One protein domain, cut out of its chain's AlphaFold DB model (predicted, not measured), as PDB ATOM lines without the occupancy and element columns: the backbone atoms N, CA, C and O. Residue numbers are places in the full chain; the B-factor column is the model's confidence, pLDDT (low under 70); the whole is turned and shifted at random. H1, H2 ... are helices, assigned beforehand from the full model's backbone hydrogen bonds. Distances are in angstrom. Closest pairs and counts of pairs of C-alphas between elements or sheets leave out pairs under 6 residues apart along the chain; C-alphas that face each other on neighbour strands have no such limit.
ATOM      1  N   ILE A  20     -37.887 -27.580 -21.933       94.56
ATOM      2  CA  ILE A  20     -37.542 -28.222 -20.668       94.56
ATOM      3  C   ILE A  20     -38.756 -29.001 -20.169       94.56
ATOM      4  O   ILE A  20     -39.827 -28.435 -19.958       94.56
ATOM      5  N   GLU A  21     -38.573 -30.297 -19.941       95.81
ATOM      6  CA  GLU A  21     -39.598 -31.203 -19.436       95.81
ATOM      7  C   GLU A  21     -39.254 -31.695 -18.026       95.81
ATOM      8  O   GLU A  21     -38.107 -31.623 -17.583       95.81
ATOM      9  N   ALA A  22     -40.235 -32.268 -17.320       95.31
ATOM     10  CA  ALA A  22     -40.042 -32.794 -15.963       95.31
ATOM     11  C   ALA A  22     -38.882 -33.806 -15.870       95.31
ATOM     12  O   ALA A  22     -38.164 -33.838 -14.869       95.31
ATOM     13  N   ARG A  23     -38.642 -34.583 -16.936       94.56
ATOM     14  CA  ARG A  23     -37.520 -35.530 -17.025       94.56
ATOM     15  C   ARG A  23     -36.142 -34.866 -16.895       94.56
ATOM     16  O   ARG A  23     -35.233 -35.495 -16.366       94.56
ATOM     17  N   HIS A  24     -36.000 -33.598 -17.290       95.12
ATOM     18  CA  HIS A  24     -34.747 -32.837 -17.176       95.12
ATOM     19  C   HIS A  24     -34.474 -32.346 -15.749       95.12
ATOM     20  O   HIS A  24     -33.367 -31.917 -15.455       95.12
ATOM     21  N   VAL A  25     -35.466 -32.403 -14.852       91.38
ATOM     22  CA  VAL A  25     -35.353 -31.881 -13.478       91.38
ATOM     23  C   VAL A  25     -35.184 -33.005 -12.451       91.38
ATOM     24  O   VAL A  25     -34.608 -32.795 -11.386       91.38
ATOM     25  N   VAL A  26     -35.670 -34.212 -12.756       91.75
ATOM     26  CA  VAL A  26     -35.599 -35.377 -11.849       91.75
ATOM     27  C   VAL A  26     -34.310 -36.192 -11.987       91.75
ATOM     28  O   VAL A  26     -34.053 -37.067 -11.163       91.75
ATOM     29  N   ILE A  27     -33.497 -35.912 -13.008       87.19
ATOM     30  CA  ILE A  27     -32.210 -36.567 -13.260       87.19
ATOM     31  C   ILE A  27     -31.094 -35.538 -13.098       87.19
ATOM     32  O   ILE A  27     -31.171 -34.438 -13.633       87.19
ATOM     33  N   ALA A  28     -30.038 -35.905 -12.374       87.62
ATOM     34  CA  ALA A  28     -28.812 -35.118 -12.317       87.62
ATOM     35  C   ALA A  28     -27.808 -35.635 -13.355       87.62
ATOM     36  O   ALA A  28     -27.642 -36.848 -13.500       87.62
ATOM     37  N   ALA A  29     -27.108 -34.720 -14.028       87.19
ATOM     38  CA  ALA A  29     -25.976 -35.077 -14.876       87.19
ATOM     39  C   ALA A  29     -24.895 -35.817 -14.070       87.19
ATOM     40  O   ALA A  29     -24.663 -35.512 -12.895       87.19
ATOM     41  N   GLN A  30     -24.250 -36.796 -14.709       86.06
ATOM     42  CA  GLN A  30     -23.163 -37.576 -14.124       86.06
ATOM     43  C   GLN A  30     -21.894 -37.440 -14.984       86.06
ATOM     44  O   GLN A  30     -21.962 -37.715 -16.184       86.06
ATOM     45  N   PRO A  31     -20.744 -37.050 -14.400       89.06
ATOM     46  CA  PRO A  31     -20.565 -36.621 -13.008       89.06
ATOM     47  C   PRO A  31     -21.370 -35.350 -12.689       89.06
ATOM     48  O   PRO A  31     -21.778 -34.624 -13.583       89.06
ATOM     49  N   GLY A  32     -21.635 -35.092 -11.406       86.88
ATOM     50  CA  GLY A  32     -22.302 -33.849 -11.019       86.88
ATOM     51  C   GLY A  32     -21.399 -32.640 -11.302       86.88
ATOM     52  O   GLY A  32     -20.204 -32.711 -10.996       86.88
ATOM     53  N   PRO A  33     -21.925 -31.525 -11.837       87.00
ATOM     54  CA  PRO A  33     -21.107 -30.353 -12.119       87.00
ATOM     55  C   PRO A  33     -20.697 -29.626 -10.835       87.00
ATOM     56  O   PRO A  33     -21.416 -29.619  -9.832       87.00
ATOM     57  N   THR A  34     -19.540 -28.969 -10.879       87.88
ATOM     58  CA  THR A  34     -18.999 -28.176  -9.762       87.88
ATOM     59  C   THR A  34     -19.777 -26.878  -9.532       87.88
ATOM     60  O   THR A  34     -19.791 -26.361  -8.412       87.88
ATOM     61  N   THR A  35     -20.458 -26.376 -10.567       89.50
ATOM     62  CA  THR A  35     -21.343 -25.207 -10.493       89.50
ATOM     63  C   THR A  35     -22.442 -25.378  -9.437       89.50
ATOM     64  O   THR A  35     -22.968 -26.470  -9.177       89.50
ATOM     65  N   ARG A  36     -22.815 -24.262  -8.810       89.12
ATOM     66  CA  ARG A  36     -23.965 -24.175  -7.899       89.12
ATOM     67  C   ARG A  36     -25.182 -23.534  -8.561       89.12
ATOM     68  O   ARG A  36     -26.222 -23.466  -7.914       89.12
ATOM     69  N   ASP A  37     -25.060 -23.095  -9.812       93.81
ATOM     70  CA  ASP A  37     -26.172 -22.508 -10.542       93.81
ATOM     71  C   ASP A  37     -27.201 -23.603 -10.900       93.81
ATOM     72  O   ASP A  37     -26.835 -24.639 -11.471       93.81
ATOM     73  N   PRO A  38     -28.483 -23.441 -10.522       92.06
ATOM     74  CA  PRO A  38     -29.522 -24.405 -10.866       92.06
ATOM     75  C   PRO A  38     -29.774 -24.510 -12.378       92.06
ATOM     76  O   PRO A  38     -30.142 -25.592 -12.836       92.06
ATOM     77  N   PHE A  39     -29.562 -23.448 -13.159       93.56
ATOM     78  CA  PHE A  39     -29.750 -23.467 -14.611       93.56
ATOM     79  C   PHE A  39     -28.636 -24.233 -15.321       93.56
ATOM     80  O   PHE A  39     -28.932 -25.046 -16.189       93.56
ATOM     81  N   ASP A  40     -27.381 -24.083 -14.900       94.62
ATOM     82  CA  ASP A  40     -26.273 -24.884 -15.437       94.62
ATOM     83  C   ASP A  40     -26.503 -26.385 -15.231       94.62
ATOM     84  O   ASP A  40     -26.289 -27.214 -16.119       94.62
ATOM     85  N   ARG A  41     -26.971 -26.743 -14.031       94.62
ATOM     86  CA  ARG A  41     -27.316 -28.125 -13.684       94.62
ATOM     87  C   ARG A  41     -28.446 -28.647 -14.558       94.62
ATOM     88  O   ARG A  41     -28.393 -29.801 -14.973       94.62
ATOM     89  N   LEU A  42     -29.434 -27.803 -14.839       95.81
ATOM     90  CA  LEU A  42     -30.561 -28.130 -15.701       95.81
ATOM     91  C   LEU A  42     -30.133 -28.313 -17.162       95.81
ATOM     92  O   LEU A  42     -30.550 -29.285 -17.782       95.81
ATOM     93  N   LEU A  43     -29.258 -27.450 -17.688       95.81
ATOM     94  CA  LEU A  43     -28.690 -27.591 -19.033       95.81
ATOM     95  C   LEU A  43     -27.946 -28.922 -19.176       95.81
ATOM     96  O   LEU A  43     -28.179 -29.671 -20.121       95.81
ATOM     97  N   LEU A  44     -27.102 -29.262 -18.200       96.06
ATOM     98  CA  LEU A  44     -26.378 -30.532 -18.204       96.06
ATOM     99  C   LEU A  44     -27.303 -31.742 -18.039       96.06
ATOM    100  O   LEU A  44     -27.083 -32.768 -18.681       96.06
ATOM    101  N   ALA A  45     -28.335 -31.642 -17.201       95.94
ATOM    102  CA  ALA A  45     -29.333 -32.695 -17.055       95.94
ATOM    103  C   ALA A  45     -30.120 -32.910 -18.355       95.94
ATOM    104  O   ALA A  45     -30.325 -34.052 -18.760       95.94
ATOM    105  N   GLN A  46     -30.500 -31.837 -19.048       97.06
ATOM    106  CA  GLN A  46     -31.146 -31.914 -20.355       97.06
ATOM    107  C   GLN A  46     -30.224 -32.565 -21.392       97.06
ATOM    108  O   GLN A  46     -30.638 -33.516 -22.045       97.06
ATOM    109  N   CYS A  47     -28.954 -32.156 -21.477       96.44
ATOM    110  CA  CYS A  47     -27.963 -32.813 -22.336       96.44
ATOM    111  C   CYS A  47     -27.840 -34.312 -22.038       96.44
ATOM    112  O   CYS A  47     -27.820 -35.129 -22.955       96.44
ATOM    113  N   HIS A  48     -27.813 -34.683 -20.757       95.62
ATOM    114  CA  HIS A  48     -27.739 -36.078 -20.339       95.62
ATOM    115  C   HIS A  48     -28.972 -36.889 -20.764       95.62
ATOM    116  O   HIS A  48     -28.826 -37.983 -21.303       95.62
ATOM    117  N   VAL A  49     -30.177 -36.360 -20.536       96.00
ATOM    118  CA  VAL A  49     -31.441 -37.039 -20.861       96.00
ATOM    119  C   VAL A  49     -31.654 -37.164 -22.369       96.00
ATOM    120  O   VAL A  49     -32.154 -38.185 -22.830       96.00
ATOM    121  N   GLU A  50     -31.257 -36.149 -23.131       96.12
ATOM    122  CA  GLU A  50     -31.465 -36.083 -24.581       96.12
ATOM    123  C   GLU A  50     -30.318 -36.727 -25.377       96.12
ATOM    124  O   GLU A  50     -30.412 -36.876 -26.594       96.12
ATOM    125  N   GLY A  51     -29.221 -37.111 -24.714       95.19
ATOM    126  CA  GLY A  51     -28.030 -37.648 -25.378       95.19
ATOM    127  C   GLY A  51     -27.308 -36.616 -26.249       95.19
ATOM    128  O   GLY A  51     -26.751 -36.965 -27.288       95.19
ATOM    129  N   LEU A  52     -27.336 -35.344 -25.843       95.75
ATOM    130  CA  LEU A  52     -26.737 -34.212 -26.556       95.75
ATOM    131  C   LEU A  52     -25.501 -33.676 -25.824       95.75
ATOM    132  O   LEU A  52     -25.316 -33.906 -24.630       95.75
ATOM    133  N   ALA A  53     -24.678 -32.907 -26.539       96.50
ATOM    134  CA  ALA A  53     -23.549 -32.178 -25.967       96.50
ATOM    135  C   ALA A  53     -23.886 -30.690 -25.779       96.50
ATOM    136  O   ALA A  53     -24.555 -30.079 -26.614       96.50
ATOM    137  N   LEU A  54     -23.390 -30.098 -24.696       96.19
ATOM    138  CA  LEU A  54     -23.540 -28.686 -24.375       96.19
ATOM    139  C   LEU A  54     -22.466 -27.863 -25.094       96.19
ATOM    140  O   LEU A  54     -21.297 -27.892 -24.713       96.19
ATOM    141  N   ALA A  55     -22.853 -27.078 -26.096       95.50
ATOM    142  CA  ALA A  55     -21.972 -26.064 -26.667       95.50
ATOM    143  C   ALA A  55     -21.889 -24.859 -25.714       95.50
ATOM    144  O   ALA A  55     -22.883 -24.169 -25.494       95.50
ATOM    145  N   THR A  56     -20.716 -24.606 -25.130       94.69
ATOM    146  CA  THR A  56     -20.521 -23.514 -24.168       94.69
ATOM    147  C   THR A  56     -19.084 -22.996 -24.175       94.69
ATOM    148  O   THR A  56     -18.147 -23.732 -24.471       94.69
ATOM    149  N   ILE A  57     -18.921 -21.720 -23.827       95.00
ATOM    150  CA  ILE A  57     -17.624 -21.098 -23.509       95.00
ATOM    151  C   ILE A  57     -17.471 -20.830 -22.003       95.00
ATOM    152  O   ILE A  57     -16.480 -20.237 -21.574       95.00
ATOM    153  N   ASP A  58     -18.461 -21.225 -21.195       93.19
ATOM    154  CA  ASP A  58     -18.430 -21.039 -19.749       93.19
ATOM    155  C   ASP A  58     -17.382 -21.955 -19.116       93.19
ATOM    156  O   ASP A  58     -17.457 -23.181 -19.196       93.19
ATOM    157  N   ARG A  59     -16.422 -21.349 -18.421       90.56
ATOM    158  CA  ARG A  59     -15.315 -22.042 -17.757       90.56
ATOM    159  C   ARG A  59     -15.772 -22.961 -16.627       90.56
ATOM    160  O   ARG A  59     -15.034 -23.872 -16.277       90.56
ATOM    161  N   ALA A  60     -16.951 -22.736 -16.049       90.19
ATOM    162  CA  ALA A  60     -17.515 -23.630 -15.044       90.19
ATOM    163  C   ALA A  60     -17.994 -24.964 -15.644       90.19
ATOM    164  O   ALA A  60     -18.119 -25.950 -14.916       90.19
ATOM    165  N   LEU A  61     -18.262 -24.993 -16.955       93.94
ATOM    166  CA  LEU A  61     -18.891 -26.116 -17.650       93.94
ATOM    167  C   LEU A  61     -18.031 -26.715 -18.761       93.94
ATOM    168  O   LEU A  61     -18.244 -27.868 -19.107       93.94
ATOM    169  N   ILE A  62     -17.071 -25.971 -19.312       94.38
ATOM    170  CA  ILE A  62     -16.308 -26.366 -20.506       94.38
ATOM    171  C   ILE A  62     -15.518 -27.674 -20.335       94.38
ATOM    172  O   ILE A  62     -15.364 -28.428 -21.292       94.38
ATOM    173  N   ASP A  63     -15.088 -27.982 -19.110       93.31
ATOM    174  CA  ASP A  63     -14.364 -29.217 -18.781       93.31
ATOM    175  C   ASP A  63     -15.307 -30.375 -18.399       93.31
ATOM    176  O   ASP A  63     -14.864 -31.474 -18.054       93.31
ATOM    177  N   HIS A  64     -16.625 -30.150 -18.408       94.69
ATOM    178  CA  HIS A  64     -17.597 -31.189 -18.100       94.69
ATOM    179  C   HIS A  64     -17.652 -32.227 -19.238       94.69
ATOM    180  O   HIS A  64     -17.676 -31.837 -20.403       94.69
ATOM    181  N   PRO A  65     -17.792 -33.540 -18.962       95.06
ATOM    182  CA  PRO A  65     -17.852 -34.570 -20.012       95.06
ATOM    183  C   PRO A  65     -19.007 -34.432 -21.014       95.06
ATOM    184  O   PRO A  65     -18.965 -35.013 -22.091       95.06
ATOM    185  N   LEU A  66     -20.053 -33.694 -20.640       96.06
ATOM    186  CA  LEU A  66     -21.183 -33.375 -21.521       96.06
ATOM    187  C   LEU A  66     -20.988 -32.071 -22.297       96.06
ATOM    188  O   LEU A  66     -21.838 -31.747 -23.117       96.06
ATOM    189  N   ALA A  67     -19.929 -31.302 -22.047       96.12
ATOM    190  CA  ALA A  67     -19.609 -30.148 -22.872       96.12
ATOM    191  C   ALA A  67     -19.037 -30.610 -24.213       96.12
ATOM    192  O   ALA A  67     -18.272 -31.574 -24.278       96.12
ATOM    193  N   LEU A  68     -19.414 -29.911 -25.282       95.69
ATOM    194  CA  LEU A  68     -18.876 -30.140 -26.612       95.69
ATOM    195  C   LEU A  68     -17.371 -29.865 -26.583       95.69
ATOM    196  O   LEU A  68     -16.945 -28.724 -26.407       95.69
ATOM    197  N   GLN A  69     -16.583 -30.924 -26.738       84.62
ATOM    198  CA  GLN A  69     -15.136 -30.825 -26.869       84.62
ATOM    199  C   GLN A  69     -14.778 -30.543 -28.340       84.62
ATOM    200  O   GLN A  69     -15.486 -31.030 -29.228       84.62
ATOM    201  N   PRO A  70     -13.731 -29.745 -28.600       67.00
ATOM    202  CA  PRO A  70     -13.204 -29.545 -29.949       67.00
ATOM    203  C   PRO A  70     -12.634 -30.828 -30.572       67.00
ATOM    204  O   PRO A  70     -12.232 -31.748 -29.820       67.00
TER     205      PRO A  70
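What this domain is: This is residues 20 to 70 of the 70 residues of an uncharacterized protein of Phyllobacterium pellucidum (UniProt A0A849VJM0). With little regular structure, this domain is one helix, H2, in the middle of loops, with the short turn H1 packed on one side of it and the unnamed stretch 51 to 70 looped on the other side. The long link from H1 crosses H2, then folds back to reach its beginning. The printed part has 51 residues, with two named helices, H1 then H2, and no named strand; the class is all helix, though the named elements hold only 17 residues. It is compact, with a radius of gyration of the C-alphas of 9.9 A and spans of 29 by 22 by 17 A.

How they stand to each other: H1, residues 23 to 26, and H2, residues 38 to 50, touch; their closest C-alphas, those of His 24 and Gln 46, are 4.9 A apart. In H2 every O i to N i+4 pair is within hydrogen-bond range; H1 is too short for such a pair.

Where its parts are: H1 begins at C-alpha 23, (-37.520, -35.530, -17.025). H2 measures 18.1 A from C-alpha 38, (-29.522, -24.405, -10.866), to C-alpha 50, (-31.465, -36.083, -24.581).

The domain as a whole: The two C-alphas farthest apart, those of Ala 22 and Pro 70, are 30.4 A apart. The printed part has no cut. H1 to H2 is a long link of 11 residues. Residue 70 alone has pLDDT under 70.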